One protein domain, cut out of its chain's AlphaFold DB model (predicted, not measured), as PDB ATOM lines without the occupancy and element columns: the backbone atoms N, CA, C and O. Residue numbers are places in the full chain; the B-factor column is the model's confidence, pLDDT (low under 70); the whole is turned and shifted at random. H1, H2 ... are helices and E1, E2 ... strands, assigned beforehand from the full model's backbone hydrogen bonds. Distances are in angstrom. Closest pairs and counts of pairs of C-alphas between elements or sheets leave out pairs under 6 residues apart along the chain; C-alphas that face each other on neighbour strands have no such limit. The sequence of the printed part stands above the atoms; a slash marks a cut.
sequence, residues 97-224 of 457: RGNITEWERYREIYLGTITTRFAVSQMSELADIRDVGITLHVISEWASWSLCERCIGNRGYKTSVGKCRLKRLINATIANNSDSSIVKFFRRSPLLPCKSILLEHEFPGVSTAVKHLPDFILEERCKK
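AT A GLANCE: This is residues 97 to 224 of the 457 residues of the protein "Protein quiver" of Dufourea novaeangliae (UniProt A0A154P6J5). A long, narrow, strongly twisted ribbon of sheet is built along one long strand, E3, and the long helix H1 runs along it over E1. The five short helices H2 to H6 gather about one half of the ribbon, while the hairpin of E2 and E3, with E5 beside E3, makes the opposite tip. The printed part has 128 residues with six named helices and five named strands, in the order H1 H2 E1 E2 E3 H3 H4 E4 H5 H6 E5, of mixed class. The sheet is branched, with antiparallel neighbours; the whole is loose, a rod with a radius of gyration of the C-alphas of 17.8 A and spans of 61 by 26 by 24 A.

HOW THE PARTS SIT: Start at residues 97 to 98, which pair, parallel, with residues 217 to 218 of E5, residues 216 to 223. H1, residues 100 to 120, has a kink of 31 degrees near residue 107. It is on the sheet, over E1, residues 134 to 142, at a height of 8.3 A; look at the C-alphas of Thr 115 and His 137, their closest, 5.1 A apart. H2, residues 124 to 131, only just touches H1, with 3 pairs of C-alphas within 8 A, made by residues 118 to 119 of H1 alone; Phe 118 and Leu 126 have the closest C-alphas, 6.2 A apart. Next find E3, residues 155 to 170, which bends by 51 degrees at residue 166. On one side of it lie E1, with N 137 and O 167 2.8 A apart, and E2, residues 149 to 152, its hairpin partner, with N 149 and O 157 2.8 A apart. On the other side lie E4, residues 191 to 193, with N 166 and O 192 2.8 A apart, and E5, with N 158 and O 220 2.9 A apart. H3, residues 172 to 176, is close to but not clearly touching H4, residues 181 to 188; the closest C-alphas, of Ala 175 and Val 183, are 6.3 A apart. H4 stands up from the sheet over E3. H5, residues 197 to 202, and H6, residues 204 to 210, touch only at the corner, closest at the C-alphas of Glu 200 and Ser 207, 5.0 A. H6 touches H2, with the C-alphas of Glu 125 and Gly 205 closest at 6.8 A; both only graze the sheet. Every O i to N i+4 pair is within hydrogen-bond range in H2, H3, H4, H5 and H6, and 14 of 17 in H1.

IN THESE COORDINATES: Find C-alpha 100 at (-17.865, 9.548, 0.202); from there H1 runs 28.1 A. E1 spans 24.0 A and E3 44.7 A. E5 runs 22.4 A, to C-alpha 223 at (-24.970, 12.171, -15.838).

THE WHOLE: The two C-alphas farthest apart, of Gly 153 and Asn 177, are 61.9 A apart. The printed part has no cut and no long link. The mean pLDDT of the printed part is 91.2; look for low confidence, under 70, at residues 153 and 224.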
ATOM      1  N   ARG A  97     -20.530  -0.572   1.025       92.00
ATOM      2  CA  ARG A  97     -20.941   0.254  -0.113       92.00
ATOM      3  C   ARG A  97     -21.567   1.545   0.378       92.00
ATOM      4  O   ARG A  97     -22.476   1.511   1.199       92.00
ATOM      5  N   GLY A  98     -21.160   2.659  -0.217       91.88
ATOM      6  CA  GLY A  98     -21.746   3.963   0.069       91.88
ATOM      7  C   GLY A  98     -21.144   5.086  -0.766       91.88
ATOM      8  O   GLY A  98     -20.362   4.850  -1.686       91.88
ATOM      9  N   ASN A  99     -21.540   6.311  -0.453       95.00
ATOM     10  CA  ASN A  99     -20.956   7.556  -0.926       95.00
ATOM     11  C   ASN A  99     -19.666   7.899  -0.147       95.00
ATOM     12  O   ASN A  99     -19.144   7.102   0.637       95.00
ATOM     13  N   ILE A 100     -19.127   9.095  -0.393       94.44
ATOM     14  CA  ILE A 100     -17.865   9.548   0.202       94.44
ATOM     15  C   ILE A 100     -17.916   9.674   1.733       94.44
ATOM     16  O   ILE A 100     -16.944   9.334   2.395       94.44
ATOM     17  N   THR A 101     -19.047  10.079   2.309       96.56
ATOM     18  CA  THR A 101     -19.231  10.204   3.761       96.56
ATOM     19  C   THR A 101     -19.269   8.836   4.435       96.56
ATOM     20  O   THR A 101     -18.643   8.640   5.477       96.56
ATOM     21  N   GLU A 102     -19.943   7.846   3.838       95.81
ATOM     22  CA  GLU A 102     -19.883   6.485   4.384       95.81
ATOM     23  C   GLU A 102     -18.495   5.859   4.195       95.81
ATOM     24  O   GLU A 102     -18.059   5.095   5.058       95.81
ATOM     25  N   TRP A 103     -17.764   6.219   3.133       95.12
ATOM     26  CA  TRP A 103     -16.361   5.821   2.990       95.12
ATOM     27  C   TRP A 103     -15.473   6.422   4.083       95.12
ATOM     28  O   TRP A 103     -14.628   5.711   4.620       95.12
ATOM     29  N   GLU A 104     -15.647   7.695   4.442       96.19
ATOM     30  CA  GLU A 104     -14.879   8.324   5.526       96.19
ATOM     31  C   GLU A 104     -15.108   7.607   6.856       96.19
ATOM     32  O   GLU A 104     -14.146   7.258   7.543       96.19
ATOM     33  N   ARG A 105     -16.366   7.274   7.157       96.25
ATOM     34  CA  ARG A 105     -16.720   6.491   8.345       96.25
ATOM     35  C   ARG A 105     -16.103   5.092   8.314       96.25
ATOM     36  O   ARG A 105     -15.534   4.645   9.308       96.25
ATOM     37  N   TYR A 106     -16.179   4.405   7.175       94.56
ATOM     38  CA  TYR A 106     -15.507   3.121   6.975       94.56
ATOM     39  C   TYR A 106     -13.986   3.247   7.177       94.56
ATOM     40  O   TYR A 106     -13.379   2.428   7.867       94.56
ATOM     41  N   ARG A 107     -13.364   4.291   6.620       95.56
ATOM     42  CA  ARG A 107     -11.924   4.537   6.723       95.56
ATOM     43  C   ARG A 107     -11.513   4.708   8.176       95.56
ATOM     44  O   ARG A 107     -10.515   4.123   8.570       95.56
ATOM     45  N   GLU A 108     -12.255   5.474   8.963       95.75
ATOM     46  CA  GLU A 108     -11.956   5.689  10.382       95.75
ATOM     47  C   GLU A 108     -12.112   4.404  11.200       95.75
ATOM     48  O   GLU A 108     -11.185   4.009  11.908       95.75
ATOM     49  N   ILE A 109     -13.246   3.715  11.047       93.94
ATOM     50  CA  ILE A 109     -13.582   2.528  11.841       93.94
ATOM     51  C   ILE A 109     -12.668   1.348  11.506       93.94
ATOM     52  O   ILE A 109     -12.149   0.697  12.411       93.94
ATOM     53  N   TYR A 110     -12.461   1.059  10.222       93.94
ATOM     54  CA  TYR A 110     -11.735  -0.134   9.793       93.94
ATOM     55  C   TYR A 110     -10.251   0.156   9.570       93.94
ATOM     56  O   TYR A 110      -9.394  -0.464  10.196       93.94
ATOM     57  N   LEU A 111      -9.920   1.112   8.698       95.62
ATOM     58  CA  LEU A 111      -8.526   1.337   8.298       95.62
ATOM     59  C   LEU A 111      -7.740   2.119   9.362       95.62
ATOM     60  O   LEU A 111      -6.582   1.800   9.642       95.62
ATOM     61  N   GLY A 112      -8.380   3.115   9.975       96.19
ATOM     62  CA  GLY A 112      -7.825   3.966  11.021       96.19
ATOM     63  C   GLY A 112      -7.492   3.166  12.272       96.19
ATOM     64  O   GLY A 112      -6.349   3.192  12.717       96.19
ATOM     65  N   THR A 113      -8.438   2.369  12.774       96.56
ATOM     66  CA  THR A 113      -8.226   1.498  13.944       96.56
ATOM     67  C   THR A 113      -7.021   0.569  13.778       96.56
ATOM     68  O   THR A 113      -6.187   0.471  14.679       96.56
ATOM     69  N   ILE A 114      -6.877  -0.085  12.618       97.12
ATOM     70  CA  ILE A 114      -5.735  -0.977  12.363       97.12
ATOM     71  C   ILE A 114      -4.430  -0.190  12.213       97.12
ATOM     72  O   ILE A 114      -3.407  -0.591  12.766       97.12
ATOM     73  N   THR A 115      -4.462   0.956  11.532       97.56
ATOM     74  CA  THR A 115      -3.294   1.842  11.407       97.56
ATOM     75  C   THR A 115      -2.798   2.309  12.779       97.56
ATOM     76  O   THR A 115      -1.611   2.198  13.077       97.56
ATOM     77  N   THR A 116      -3.700   2.752  13.657       97.12
ATOM     78  CA  THR A 116      -3.363   3.138  15.034       97.12
ATOM     79  C   THR A 116      -2.801   1.952  15.810       97.12
ATOM     80  O   THR A 116      -1.782   2.093  16.483       97.12
ATOM     81  N   ARG A 117      -3.394   0.757  15.667       96.38
ATOM     82  CA  ARG A 117      -2.874  -0.468  16.290       96.38
ATOM     83  C   ARG A 117      -1.432  -0.751  15.865       96.38
ATOM     84  O   ARG A 117      -0.612  -1.054  16.727       96.38
ATOM     85  N   PHE A 118      -1.097  -0.634  14.582       97.38
ATOM     86  CA  PHE A 118       0.280  -0.818  14.111       97.38
ATOM     87  C   PHE A 118       1.253   0.209  14.698       97.38
ATOM     88  O   PHE A 118       2.397  -0.139  14.995       97.38
ATOM     89  N   ALA A 119       0.796   1.439  14.933       96.44
ATOM     90  CA  ALA A 119       1.621   2.501  15.495       96.44
ATOM     91  C   ALA A 119       1.942   2.316  16.991       96.44
ATOM     92  O   ALA A 119       3.030   2.697  17.410       96.44
ATOM     93  N   VAL A 120       1.035   1.736  17.791       96.50
ATOM     94  CA  VAL A 120       1.166   1.728  19.270       96.50
ATOM     95  C   VAL A 120       1.280   0.343  19.916       96.50
ATOM     96  O   VAL A 120       1.645   0.239  21.085       96.50
ATOM     97  N   SER A 121       0.945  -0.733  19.199       96.06
ATOM     98  CA  SER A 121       0.889  -2.086  19.769       96.06
ATOM     99  C   SER A 121       2.261  -2.602  20.207       96.06
ATOM    100  O   SER A 121       3.201  -2.584  19.419       96.06
ATOM    101  N   GLN A 122       2.348  -3.170  21.411       95.12
ATOM    102  CA  GLN A 122       3.565  -3.789  21.964       95.12
ATOM    103  C   GLN A 122       3.776  -5.250  21.527       95.12
ATOM    104  O   GLN A 122       4.624  -5.949  22.070       95.12
ATOM    105  N   MET A 123       2.989  -5.745  20.566       94.75
ATOM    106  CA  MET A 123       3.251  -7.052  19.958       94.75
ATOM    107  C   MET A 123       4.645  -7.049  19.321       94.75
ATOM    108  O   MET A 123       4.929  -6.134  18.548       94.75
ATOM    109  N   SER A 124       5.456  -8.074  19.604       95.38
ATOM    110  CA  SER A 124       6.864  -8.164  19.180       95.38
ATOM    111  C   SER A 124       7.058  -7.839  17.700       95.38
ATOM    112  O   SER A 124       7.747  -6.883  17.383       95.38
ATOM    113  N   GLU A 125       6.330  -8.514  16.806       95.56
ATOM    114  CA  GLU A 125       6.417  -8.287  15.352       95.56
ATOM    115  C   GLU A 125       6.181  -6.816  14.954       95.56
ATOM    116  O   GLU A 125       6.870  -6.278  14.092       95.56
ATOM    117  N   LEU A 126       5.222  -6.131  15.589       96.50
ATOM    118  CA  LEU A 126       4.927  -4.724  15.296       96.50
ATOM    119  C   LEU A 126       5.943  -3.775  15.942       96.50
ATOM    120  O   LEU A 126       6.205  -2.711  15.382       96.50
ATOM    121  N   ALA A 127       6.495  -4.137  17.102       95.94
ATOM    122  CA  ALA A 127       7.577  -3.400  17.744       95.94
ATOM    123  C   ALA A 127       8.856  -3.465  16.900       95.94
ATOM    124  O   ALA A 127       9.370  -2.413  16.530       95.94
ATOM    125  N   ASP A 128       9.255  -4.658  16.455       95.06
ATOM    126  CA  ASP A 128      10.443  -4.879  15.624       95.06
ATOM    127  C   ASP A 128      10.393  -4.062  14.320       95.06
ATOM    128  O   ASP A 128      11.388  -3.470  13.898       95.06
ATOM    129  N   ILE A 129       9.214  -3.972  13.686       95.38
ATOM    130  CA  ILE A 129       8.998  -3.144  12.486       95.38
ATOM    131  C   ILE A 129       9.210  -1.652  12.790       95.38
ATOM    132  O   ILE A 129       9.825  -0.938  11.993       95.38
ATOM    133  N   ARG A 130       8.712  -1.161  13.929       94.38
ATOM    134  CA  ARG A 130       8.863   0.251  14.310       94.38
ATOM    135  C   ARG A 130      10.289   0.591  14.720       94.38
ATOM    136  O   ARG A 130      10.758   1.668  14.356       94.38
ATOM    137  N   ASP A 131      10.977  -0.315  15.405       93.12
ATOM    138  CA  ASP A 131      12.346  -0.115  15.891       93.12
ATOM    139  C   ASP A 131      13.337   0.074  14.738       93.12
ATOM    140  O   ASP A 131      14.276   0.865  14.831       93.12
ATOM    141  N   VAL A 132      13.077  -0.558  13.588       93.88
ATOM    142  CA  VAL A 132      13.849  -0.333  12.355       93.88
ATOM    143  C   VAL A 132      13.377   0.882  11.538       93.88
ATOM    144  O   VAL A 132      13.802   1.078  10.396       93.88
ATOM    145  N   GLY A 133      12.506   1.720  12.105       93.25
ATOM    146  CA  GLY A 133      12.053   2.979  11.515       93.25
ATOM    147  C   GLY A 133      10.982   2.831  10.432       93.25
ATOM    148  O   GLY A 133      10.900   3.686   9.543       93.25
ATOM    149  N   ILE A 134      10.178   1.761  10.463       95.44
ATOM    150  CA  ILE A 134       9.089   1.534   9.504       95.44
ATOM    151  C   ILE A 134       7.738   1.793  10.168       95.44
ATOM    152  O   ILE A 134       7.428   1.284  11.240       95.44
ATOM    153  N   THR A 135       6.889   2.561   9.489       96.00
ATOM    154  CA  THR A 135       5.499   2.796   9.894       96.00
ATOM    155  C   THR A 135       4.556   2.226   8.846       96.00
ATOM    156  O   THR A 135       4.765   2.401   7.643       96.00
ATOM    157  N   LEU A 136       3.506   1.543   9.293       97.75
ATOM    158  CA  LEU A 136       2.534   0.890   8.422       97.75
ATOM    159  C   LEU A 136       1.190   1.616   8.472       97.75
ATOM    160  O   LEU A 136       0.651   1.872   9.544       97.75
ATOM    161  N   HIS A 137       0.636   1.900   7.297       97.62
ATOM    162  CA  HIS A 137      -0.679   2.506   7.124       97.62
ATOM    163  C   HIS A 137      -1.560   1.622   6.261       97.62
ATOM    164  O   HIS A 137      -1.133   1.137   5.212       97.62
ATOM    165  N   VAL A 138      -2.814   1.467   6.664       97.75
ATOM    166  CA  VAL A 138      -3.814   0.780   5.854       97.75
ATOM    167  C   VAL A 138      -4.607   1.819   5.068       97.75
ATOM    168  O   VAL A 138      -5.157   2.755   5.644       97.75
ATOM    169  N   ILE A 139      -4.642   1.684   3.742       96.81
ATOM    170  CA  ILE A 139      -5.287   2.640   2.834       96.81
ATOM    171  C   ILE A 139      -6.147   1.931   1.784       96.81
ATOM    172  O   ILE A 139      -5.951   0.752   1.500       96.81
ATOM    173  N   SER A 140      -7.072   2.665   1.166       95.12
ATOM    174  CA  SER A 140      -7.806   2.201  -0.016       95.12
ATOM    175  C   SER A 140      -7.068   2.602  -1.294       95.12
ATOM    176  O   SER A 140      -6.797   3.783  -1.513       95.12
ATOM    177  N   GLU A 141      -6.782   1.636  -2.163       94.50
ATOM    178  CA  GLU A 141      -6.400   1.886  -3.553       94.50
ATOM    179  C   GLU A 141      -7.634   1.753  -4.447       94.50
ATOM    180  O   GLU A 141      -8.275   0.700  -4.498       94.50
ATOM    181  N   TRP A 142      -7.972   2.833  -5.145       93.50
ATOM    182  CA  TRP A 142      -9.177   2.913  -5.958       93.50
ATOM    183  C   TRP A 142      -8.956   2.368  -7.364       93.50
ATOM    184  O   TRP A 142      -8.066   2.807  -8.092       93.50
ATOM    185  N   ALA A 143      -9.823   1.446  -7.769       89.31
ATOM    186  CA  ALA A 143      -9.927   1.024  -9.154       89.31
ATOM    187  C   ALA A 143     -10.482   2.153 -10.040       89.31
ATOM    188  O   ALA A 143     -11.098   3.119  -9.575       89.31
ATOM    189  N   SER A 144     -10.329   2.002 -11.354       87.19
ATOM    190  CA  SER A 144     -10.997   2.879 -12.313       87.19
ATOM    191  C   SER A 144     -12.512   2.856 -12.111       87.19
ATOM    192  O   SER A 144     -13.100   1.819 -11.798       87.19
ATOM    193  N   TRP A 145     -13.148   4.009 -12.308       88.00
ATOM    194  CA  TRP A 145     -14.601   4.116 -12.262       88.00
ATOM    195  C   TRP A 145     -15.252   3.188 -13.287       88.00
ATOM    196  O   TRP A 145     -14.838   3.137 -14.447       88.00
ATOM    197  N   SER A 146     -16.308   2.495 -12.866       86.06
ATOM    198  CA  SER A 146     -17.163   1.752 -13.781       86.06
ATOM    199  C   SER A 146     -17.914   2.691 -14.727       86.06
ATOM    200  O   SER A 146     -18.021   3.906 -14.517       86.06
ATOM    201  N   LEU A 147     -18.468   2.106 -15.787       85.50
ATOM    202  CA  LEU A 147     -19.425   2.808 -16.631       85.50
ATOM    203  C   LEU A 147     -20.654   3.217 -15.805       85.50
ATOM    204  O   LEU A 147     -20.999   2.587 -14.810       85.50
ATOM    205  N   CYS A 148     -21.334   4.279 -16.239       85.50
ATOM    206  CA  CYS A 148     -22.563   4.730 -15.596       85.50
ATOM    207  C   CYS A 148     -23.661   3.662 -15.772       85.50
ATOM    208  O   CYS A 148     -24.112   3.395 -16.888       85.50
ATOM    209  N   GLU A 149     -24.071   3.038 -14.672       83.38
ATOM    210  CA  GLU A 149     -25.044   1.948 -14.612       83.38
ATOM    211  C   GLU A 149     -26.339   2.387 -13.909       83.38
ATOM    212  O   GLU A 149     -26.473   3.520 -13.450       83.38
ATOM    213  N   ARG A 150     -27.338   1.492 -13.844       79.56
ATOM    214  CA  ARG A 150     -28.645   1.745 -13.197       79.56
ATOM    215  C   ARG A 150     -29.325   3.040 -13.689       79.56
ATOM    216  O   ARG A 150     -29.885   3.803 -12.908       79.56
ATOM    217  N   CYS A 151     -29.272   3.277 -15.003       77.38
ATOM    218  CA  CYS A 151     -29.785   4.491 -15.632       77.38
ATOM    219  C   CYS A 151     -31.314   4.637 -15.509       77.38
ATOM    220  O   CYS A 151     -32.051   3.843 -16.097       77.38
ATOM    221  N   ILE A 152     -31.786   5.707 -14.869       72.62
ATOM    222  CA  ILE A 152     -33.180   6.169 -14.896       72.62
ATOM    223  C   ILE A 152     -33.163   7.662 -15.256       72.62
ATOM    224  O   ILE A 152     -32.583   8.475 -14.542       72.62
ATOM    225  N   GLY A 153     -33.754   8.035 -16.398       67.56
ATOM    226  CA  GLY A 153     -33.848   9.441 -16.826       67.56
ATOM    227  C   GLY A 153     -32.492  10.150 -16.989       67.56
ATOM    228  O   GLY A 153     -32.269  11.194 -16.384       67.56
ATOM    229  N   ASN A 154     -31.565   9.574 -17.771       72.75
ATOM    230  CA  ASN A 154     -30.188  10.069 -18.009       72.75
ATOM    231  C   ASN A 154     -29.280  10.188 -16.771       72.75
ATOM    232  O   ASN A 154     -28.133  10.639 -16.889       72.75
ATOM    233  N   ARG A 155     -29.760   9.759 -15.603       81.94
ATOM    234  CA  ARG A 155     -29.019   9.699 -14.345       81.94
ATOM    235  C   ARG A 155     -28.783   8.245 -13.979       81.94
ATOM    236  O   ARG A 155     -29.667   7.416 -14.167       81.94
ATOM    237  N   GLY A 156     -27.600   7.942 -13.478       87.94
ATOM    238  CA  GLY A 156     -27.251   6.608 -13.007       87.94
ATOM    239  C   GLY A 156     -26.212   6.679 -11.903       87.94
ATOM    240  O   GLY A 156     -25.966   7.749 -11.339       87.94
ATOM    241  N   TYR A 157     -25.587   5.540 -11.643       88.50
ATOM    242  CA  TYR A 157     -24.526   5.394 -10.661       88.50
ATOM    243  C   TYR A 157     -23.296   4.780 -11.315       88.50
ATOM    244  O   TYR A 157     -23.401   3.801 -12.051       88.50
ATOM    245  N   LYS A 158     -22.134   5.364 -11.048       90.38
ATOM    246  CA  LYS A 158     -20.831   4.759 -11.324       90.38
ATOM    247  C   LYS A 158     -20.240   4.319  -9.992       90.38
ATOM    248  O   LYS A 158     -20.524   4.919  -8.954       90.38
ATOM    249  N   THR A 159     -19.428   3.278 -10.024       93.12
ATOM    250  CA  THR A 159     -18.810   2.715  -8.826       93.12
ATOM    251  C   THR A 159     -17.307   2.592  -8.998       93.12
ATOM    252  O   THR A 159     -16.850   2.229 -10.080       93.12
ATOM    253  N   SER A 160     -16.544   2.844  -7.942       93.00
ATOM    254  CA  SER A 160     -15.123   2.506  -7.862       93.00
ATOM    255  C   SER A 160     -14.908   1.579  -6.670       93.00
ATOM    256  O   SER A 160     -15.496   1.775  -5.609       93.00
ATOM    257  N   VAL A 161     -14.111   0.531  -6.867       92.00
ATOM    258  CA  VAL A 161     -13.779  -0.425  -5.805       92.00
ATOM    259  C   VAL A 161     -12.477   0.021  -5.153       92.00
ATOM    260  O   VAL A 161     -11.447   0.090  -5.823       92.00
ATOM    261  N   GLY A 162     -12.533   0.325  -3.863       93.69
ATOM    262  CA  GLY A 162     -11.394   0.632  -3.014       93.69
ATOM    263  C   GLY A 162     -10.879  -0.647  -2.376       93.69
ATOM    264  O   GLY A 162     -11.489  -1.160  -1.438       93.69
ATOM    265  N   LYS A 163      -9.761  -1.158  -2.890       92.69
ATOM    266  CA  LYS A 163      -9.105  -2.350  -2.351       92.69
ATOM    267  C   LYS A 163      -8.160  -1.976  -1.224       92.69
ATOM    268  O   LYS A 163      -7.396  -1.019  -1.346       92.69
ATOM    269  N   CYS A 164      -8.169  -2.757  -0.152       94.06
ATOM    270  CA  CYS A 164      -7.271  -2.534   0.974       94.06
ATOM    271  C   CYS A 164      -5.801  -2.766   0.582       94.06
ATOM    272  O   CYS A 164      -5.430  -3.830   0.063       94.06
ATOM    273  N   ARG A 165      -4.946  -1.784   0.881       95.81
ATOM    274  CA  ARG A 165      -3.490  -1.853   0.740       95.81
ATOM    275  C   ARG A 165      -2.779  -1.494   2.040       95.81
ATOM    276  O   ARG A 165      -3.121  -0.516   2.698       95.81
ATOM    277  N   LEU A 166      -1.725  -2.241   2.341       97.56
ATOM    278  CA  LEU A 166      -0.744  -1.924   3.365       97.56
ATOM    279  C   LEU A 166       0.365  -1.073   2.739       97.56
ATOM    280  O   LEU A 166       1.158  -1.563   1.930       97.56
ATOM    281  N   LYS A 167       0.398   0.209   3.087       97.31
ATOM    282  CA  LYS A 167       1.425   1.165   2.676       97.31
ATOM    283  C   LYS A 167       2.476   1.277   3.769       97.31
ATOM    284  O   LYS A 167       2.144   1.521   4.927       97.31
ATOM    285  N   ARG A 168       3.745   1.173   3.388       94.25
ATOM    286  CA  ARG A 168       4.872   1.416   4.295       94.25
ATOM    287  C   ARG A 168       5.395   2.844   4.160       94.25
ATOM    288  O   ARG A 168       5.494   3.379   3.054       94.25
ATOM    289  N   LEU A 169       5.801   3.434   5.273       94.75
ATOM    290  CA  LEU A 169       6.625   4.636   5.357       94.75
ATOM    291  C   LEU A 169       7.952   4.236   6.002       94.75
ATOM    292  O   LEU A 169       7.956   3.463   6.954       94.75
ATOM    293  N   ILE A 170       9.069   4.706   5.450       92.19
ATOM    294  CA  ILE A 170      10.409   4.378   5.956       92.19
ATOM    295  C   ILE A 170      11.081   5.673   6.374       92.19
ATOM    296  O   ILE A 170      11.214   6.581   5.551       92.19
ATOM    297  N   ASN A 171      11.558   5.724   7.613       91.19
ATOM    298  CA  ASN A 171      12.506   6.740   8.028       91.19
ATOM    299  C   ASN A 171      13.895   6.391   7.470       91.19
ATOM    300  O   ASN A 171      14.578   5.496   7.972       91.19
ATOM    301  N   ALA A 172      14.286   7.057   6.380       80.56
ATOM    302  CA  ALA A 172      15.476   6.702   5.606       80.56
ATOM    303  C   ALA A 172      16.780   6.779   6.417       80.56
ATOM    304  O   ALA A 172      17.691   6.003   6.149       80.56
ATOM    305  N   THR A 173      16.865   7.656   7.420       81.50
ATOM    306  CA  THR A 173      18.063   7.792   8.266       81.50
ATOM    307  C   THR A 173      18.310   6.543   9.111       81.50
ATOM    308  O   THR A 173      19.430   6.048   9.163       81.50
ATOM    309  N   ILE A 174      17.255   5.990   9.712       77.88
ATOM    310  CA  ILE A 174      17.314   4.782  10.547       77.88
ATOM    311  C   ILE A 174      17.478   3.542   9.664       77.88
ATOM    312  O   ILE A 174      18.333   2.694   9.905       77.88
ATOM    313  N   ALA A 175      16.700   3.462   8.583       75.00
ATOM    314  CA  ALA A 175      16.697   2.296   7.712       75.00
ATOM    315  C   ALA A 175      17.994   2.137   6.899       75.00
ATOM    316  O   ALA A 175      18.384   1.014   6.590       75.00
ATOM    317  N   ASN A 176      18.669   3.223   6.499       75.88
ATOM    318  CA  ASN A 176      19.939   3.138   5.757       75.88
ATOM    319  C   ASN A 176      21.084   2.557   6.590       75.88
ATOM    320  O   ASN A 176      21.980   1.954   6.014       75.88
ATOM    321  N   ASN A 177      20.991   2.646   7.916       72.12
ATOM    322  CA  ASN A 177      21.987   2.112   8.843       72.12
ATOM    323  C   ASN A 177      21.661   0.687   9.322       72.12
ATOM    324  O   ASN A 177      22.380   0.141  10.152       72.12
ATOM    325  N   SER A 178      20.568   0.092   8.835       72.94
ATOM    326  CA  SER A 178      20.076  -1.211   9.280       72.94
ATOM    327  C   SER A 178      20.132  -2.247   8.159       72.94
ATOM    328  O   SER A 178      19.519  -2.076   7.102       72.94
ATOM    329  N   ASP A 179      20.815  -3.362   8.423       80.12
ATOM    330  CA  ASP A 179      20.866  -4.544   7.549       80.12
ATOM    331  C   ASP A 179      19.712  -5.537   7.782       80.12
ATOM    332  O   ASP A 179      19.698  -6.637   7.216       80.12
ATOM    333  N   SER A 180      18.721  -5.138   8.588       87.94
ATOM    334  CA  SER A 180      17.567  -5.958   8.957       87.94
ATOM    335  C   SER A 180      16.811  -6.502   7.738       87.94
ATOM    336  O   SER A 180      16.512  -5.783   6.775       87.94
ATOM    337  N   SER A 181      16.435  -7.782   7.808       89.94
ATOM    338  CA  SER A 181      15.562  -8.439   6.828       89.94
ATOM    339  C   SER A 181      14.219  -7.714   6.676       89.94
ATOM    340  O   SER A 181      13.712  -7.603   5.559       89.94
ATOM    341  N   ILE A 182      13.701  -7.113   7.755       92.50
ATOM    342  CA  ILE A 182      12.469  -6.308   7.757       92.50
ATOM    343  C   ILE A 182      12.622  -5.083   6.844       92.50
ATOM    344  O   ILE A 182      11.760  -4.792   6.009       92.50
ATOM    345  N   VAL A 183      13.755  -4.380   6.945       91.31
ATOM    346  CA  VAL A 183      14.051  -3.211   6.104       91.31
ATOM    347  C   VAL A 183      14.171  -3.616   4.640       91.31
ATOM    348  O   VAL A 183      13.591  -2.955   3.771       91.31
ATOM    349  N   LYS A 184      14.873  -4.718   4.353       89.12
ATOM    350  CA  LYS A 184      15.006  -5.258   2.991       89.12
ATOM    351  C   LYS A 184      13.634  -5.593   2.395       89.12
ATOM    352  O   LYS A 184      13.341  -5.145   1.283       89.12
ATOM    353  N   PHE A 185      12.766  -6.257   3.161       91.88
ATOM    354  CA  PHE A 185      11.405  -6.588   2.745       91.88
ATOM    355  C   PHE A 185      10.580  -5.340   2.394       91.88
ATOM    356  O   PHE A 185      10.107  -5.198   1.263       91.88
ATOM    357  N   PHE A 186      10.429  -4.392   3.323       91.69
ATOM    358  CA  PHE A 186       9.549  -3.235   3.114       91.69
ATOM    359  C   PHE A 186      10.115  -2.211   2.125       91.69
ATOM    360  O   PHE A 186       9.340  -1.531   1.446       91.69
ATOM    361  N   ARG A 187      11.440  -2.119   1.950       88.25
ATOM    362  CA  ARG A 187      12.032  -1.317   0.862       88.25
ATOM    363  C   ARG A 187      11.526  -1.773  -0.499       88.25
ATOM    364  O   ARG A 187      11.107  -0.931  -1.295       88.25
ATOM    365  N   ARG A 188      11.531  -3.089  -0.726       86.62
ATOM    366  CA  ARG A 188      11.093  -3.730  -1.974       86.62
ATOM    367  C   ARG A 188       9.574  -3.880  -2.068       86.62
ATOM    368  O   ARG A 188       9.042  -3.996  -3.167       86.62
ATOM    369  N   SER A 189       8.877  -3.772  -0.936       88.31
ATOM    370  CA  SER A 189       7.423  -3.864  -0.844       88.31
ATOM    371  C   SER A 189       6.752  -2.553  -0.400       88.31
ATOM    372  O   SER A 189       6.215  -2.490   0.703       88.31
ATOM    373  N   PRO A 190       6.729  -1.495  -1.240       89.00
ATOM    374  CA  PRO A 190       6.195  -0.186  -0.848       89.00
ATOM    375  C   PRO A 190       4.678  -0.180  -0.589       89.00
ATOM    376  O   PRO A 190       4.181   0.613   0.213       89.00
ATOM    377  N   LEU A 191       3.950  -1.054  -1.284       92.19
ATOM    378  CA  LEU A 191       2.502  -1.181  -1.202       92.19
ATOM    379  C   LEU A 191       2.124  -2.648  -1.429       92.19
ATOM    380  O   LEU A 191       2.434  -3.202  -2.487       92.19
ATOM    381  N   LEU A 192       1.491  -3.282  -0.444       94.25
ATOM    382  CA  LEU A 192       1.064  -4.685  -0.504       94.25
ATOM    383  C   LEU A 192      -0.464  -4.794  -0.419       94.25
ATOM    384  O   LEU A 192      -1.088  -4.008   0.290       94.25
ATOM    385  N   PRO A 193      -1.109  -5.738  -1.127       94.81
ATOM    386  CA  PRO A 193      -2.507  -6.062  -0.858       94.81
ATOM    387  C   PRO A 193      -2.694  -6.537   0.587       94.81
ATOM    388  O   PRO A 193      -1.917  -7.359   1.059       94.81
ATOM    389  N   CYS A 194      -3.757  -6.096   1.261       94.75
ATOM    390  CA  CYS A 194      -4.063  -6.560   2.622       94.75
ATOM    391  C   CYS A 194      -4.311  -8.074   2.700       94.75
ATOM    392  O   CYS A 194      -4.019  -8.705   3.705       94.75
ATOM    393  N   LYS A 195      -4.797  -8.677   1.612       92.94
ATOM    394  CA  LYS A 195      -5.026 -10.126   1.488       92.94
ATOM    395  C   LYS A 195      -3.811 -10.891   0.945       92.94
ATOM    396  O   LYS A 195      -3.972 -11.974   0.385       92.94
ATOM    397  N   SER A 196      -2.617 -10.300   0.993       93.44
ATOM    398  CA  SER A 196      -1.406 -10.885   0.411       93.44
ATOM    399  C   SER A 196      -1.022 -12.189   1.107       93.44
ATOM    400  O   SER A 196      -0.878 -12.230   2.324       93.44
ATOM    401  N   ILE A 197      -0.780 -13.235   0.314       92.75
ATOM    402  CA  ILE A 197      -0.242 -14.509   0.819       92.75
ATOM    403  C   ILE A 197       1.181 -14.308   1.363       92.75
ATOM    404  O   ILE A 197       1.563 -14.928   2.350       92.75
ATOM    405  N   LEU A 198       1.950 -13.395   0.757       92.25
ATOM    406  CA  LEU A 198       3.299 -13.047   1.206       92.25
ATOM    407  C   LEU A 198       3.292 -12.435   2.613       92.25
ATOM    408  O   LEU A 198       4.172 -12.746   3.407       92.25
ATOM    409  N   LEU A 199       2.300 -11.596   2.935       94.38
ATOM    410  CA  LEU A 199       2.181 -11.029   4.281       94.38
ATOM    411  C   LEU A 199       1.912 -12.105   5.331       94.38
ATOM    412  O   LEU A 199       2.474 -12.015   6.409       94.38
ATOM    413  N   GLU A 200       1.092 -13.114   5.039       94.38
ATOM    414  CA  GLU A 200       0.823 -14.199   5.996       94.38
ATOM    415  C   GLU A 200       2.091 -14.997   6.325       94.38
ATOM    416  O   GLU A 200       2.270 -15.400   7.468       94.38
ATOM    417  N   HIS A 201       2.964 -15.201   5.335       93.19
ATOM    418  CA  HIS A 201       4.214 -15.937   5.516       93.19
ATOM    419  C   HIS A 201       5.269 -15.129   6.284       93.19
ATOM    420  O   HIS A 201       5.880 -15.649   7.211       93.19
ATOM    421  N   GLU A 202       5.483 -13.867   5.903       94.38
ATOM    422  CA  GLU A 202       6.578 -13.045   6.443       94.38
ATOM    423  C   GLU A 202       6.191 -12.281   7.718       94.38
ATOM    424  O   GLU A 202       7.033 -12.055   8.579       94.38
ATOM    425  N   PHE A 203       4.926 -11.861   7.830       96.62
ATOM    426  CA  PHE A 203       4.408 -11.040   8.931       96.62
ATOM    427  C   PHE A 203       2.983 -11.485   9.326       96.62
ATOM    428  O   PHE A 203       2.003 -10.765   9.073       96.62
ATOM    429  N   PRO A 204       2.815 -12.694   9.897       96.25
ATOM    430  CA  PRO A 204       1.506 -13.274  10.208       96.25
ATOM    431  C   PRO A 204       0.639 -12.408  11.135       96.25
ATOM    432  O   PRO A 204      -0.594 -12.411  11.000       96.25
ATOM    433  N   GLY A 205       1.239 -11.644  12.054       95.69
ATOM    434  CA  GLY A 205       0.504 -10.735  12.939       95.69
ATOM    435  C   GLY A 205      -0.105  -9.558  12.174       95.69
ATOM    436  O   GLY A 205      -1.298  -9.267  12.322       95.69
ATOM    437  N   VAL A 206       0.680  -8.937  11.290       97.25
ATOM    438  CA  VAL A 206       0.227  -7.914  10.337       97.25
ATOM    439  C   VAL A 206      -0.866  -8.484   9.436       97.25
ATOM    440  O   VAL A 206      -1.942  -7.894   9.353       97.25
ATOM    441  N   SER A 207      -0.633  -9.638   8.802       96.38
ATOM    442  CA  SER A 207      -1.596 -10.276   7.894       96.38
ATOM    443  C   SER A 207      -2.937 -10.544   8.573       96.38
ATOM    444  O   SER A 207      -3.987 -10.168   8.055       96.38
ATOM    445  N   THR A 208      -2.923 -11.103   9.784       94.38
ATOM    446  CA  THR A 208      -4.142 -11.377  10.557       94.38
ATOM    447  C   THR A 208      -4.952 -10.113  10.835       94.38
ATOM    448  O   THR A 208      -6.183 -10.155  10.802       94.38
ATOM    449  N   ALA A 209      -4.282  -8.980  11.051       95.12
ATOM    450  CA  ALA A 209      -4.945  -7.703  11.285       95.12
ATOM    451  C   ALA A 209      -5.604  -7.107  10.026       95.12
ATOM    452  O   ALA A 209      -6.553  -6.337  10.169       95.12
ATOM    453  N   VAL A 210      -5.133  -7.438   8.814       94.88
ATOM    454  CA  VAL A 210      -5.614  -6.804   7.568       94.88
ATOM    455  C   VAL A 210      -6.345  -7.734   6.596       94.88
ATOM    456  O   VAL A 210      -7.140  -7.249   5.792       94.88
ATOM    457  N   LYS A 211      -6.133  -9.056   6.646       91.81
ATOM    458  CA  LYS A 211      -6.637  -9.999   5.627       91.81
ATOM    459  C   LYS A 211      -8.159 -10.084   5.546       91.81
ATOM    460  O   LYS A 211      -8.702 -10.377   4.486       91.81
ATOM    461  N   HIS A 212      -8.836  -9.793   6.652       89.44
ATOM    462  CA  HIS A 212     -10.298  -9.842   6.762       89.44
ATOM    463  C   HIS A 212     -10.962  -8.476   6.593       89.44
ATOM    464  O   HIS A 212     -12.174  -8.363   6.769       89.44
ATOM    465  N   LEU A 213     -10.190  -7.430   6.277       90.31
ATOM    466  CA  LEU A 213     -10.761  -6.106   6.072       90.31
ATOM    467  C   LEU A 213     -11.691  -6.111   4.845       90.31
ATOM    468  O   LEU A 213     -11.302  -6.623   3.787       90.31
ATOM    469  N   PRO A 214     -12.907  -5.550   4.974       89.38
ATOM    470  CA  PRO A 214     -13.866  -5.525   3.882       89.38
ATOM    471  C   PRO A 214     -13.406  -4.552   2.794       89.38
ATOM    472  O   PRO A 214     -12.892  -3.485   3.113       89.38
ATOM    473  N   ASP A 215     -13.589  -4.885   1.514       88.94
ATOM    474  CA  ASP A 215     -13.393  -3.913   0.427       88.94
ATOM    475  C   ASP A 215     -14.551  -2.896   0.429       88.94
ATOM    476  O   ASP A 215     -15.669  -3.222   0.839       88.94
ATOM    477  N   PHE A 216     -14.307  -1.673  -0.055       92.69
ATOM    478  CA  PHE A 216     -15.339  -0.632  -0.131       92.69
ATOM    479  C   PHE A 216     -15.715  -0.312  -1.580       92.69
ATOM    480  O   PHE A 216     -14.853  -0.058  -2.419       92.69
ATOM    481  N   ILE A 217     -17.007  -0.268  -1.891       93.50
ATOM    482  CA  ILE A 217     -17.533   0.181  -3.181       93.50
ATOM    483  C   ILE A 217     -18.060   1.605  -3.021       93.50
ATOM    484  O   ILE A 217     -19.156   1.817  -2.500       93.50
ATOM    485  N   LEU A 218     -17.297   2.571  -3.529       94.81
ATOM    486  CA  LEU A 218     -17.723   3.961  -3.601       94.81
ATOM    487  C   LEU A 218     -18.714   4.129  -4.743       94.81
ATOM    488  O   LEU A 218     -18.418   3.777  -5.884       94.81
ATOM    489  N   GLU A 219     -19.884   4.671  -4.437       93.94
ATOM    490  CA  GLU A 219     -20.972   4.902  -5.374       93.94
ATOM    491  C   GLU A 219     -21.194   6.408  -5.562       93.94
ATOM    492  O   GLU A 219     -21.462   7.153  -4.621       93.94
ATOM    493  N   GLU A 220     -21.103   6.859  -6.813       92.62
ATOM    494  CA  GLU A 220     -21.305   8.254  -7.189       92.62
ATOM    495  C   GLU A 220     -22.373   8.379  -8.270       92.62
ATOM    496  O   GLU A 220     -22.470   7.570  -9.197       92.62
ATOM    497  N   ARG A 221     -23.151   9.463  -8.198       90.44
ATOM    498  CA  ARG A 221     -24.123   9.801  -9.239       90.44
ATOM    499  C   ARG A 221     -23.403  10.247 -10.511       90.44
ATOM    500  O   ARG A 221     -22.503  11.080 -10.472       90.44
ATOM    501  N   CYS A 222     -23.864   9.765 -11.659       88.00
ATOM    502  CA  CYS A 222     -23.356  10.163 -12.973       88.00
ATOM    503  C   CYS A 222     -24.478  10.663 -13.895       88.00
ATOM    504  O   CYS A 222     -25.633  10.234 -13.816       88.00
ATOM    505  N   LYS A 223     -24.121  11.611 -14.771       81.75
ATOM    506  CA  LYS A 223     -24.970  12.171 -15.838       81.75
ATOM    507  C   LYS A 223     -24.532  11.578 -17.185       81.75
ATOM    508  O   LYS A 223     -23.404  11.108 -17.298       81.75
ATOM    509  N   LYS A 224     -25.393  11.637 -18.210       69.50
ATOM    510  CA  LYS A 224     -25.170  11.017 -19.542       69.50
ATOM    511  C   LYS A 224     -25.162   9.484 -19.497       69.50
ATOM    512  O   LYS A 224     -24.434   8.820 -20.227       69.50
TER     513      LYS A 224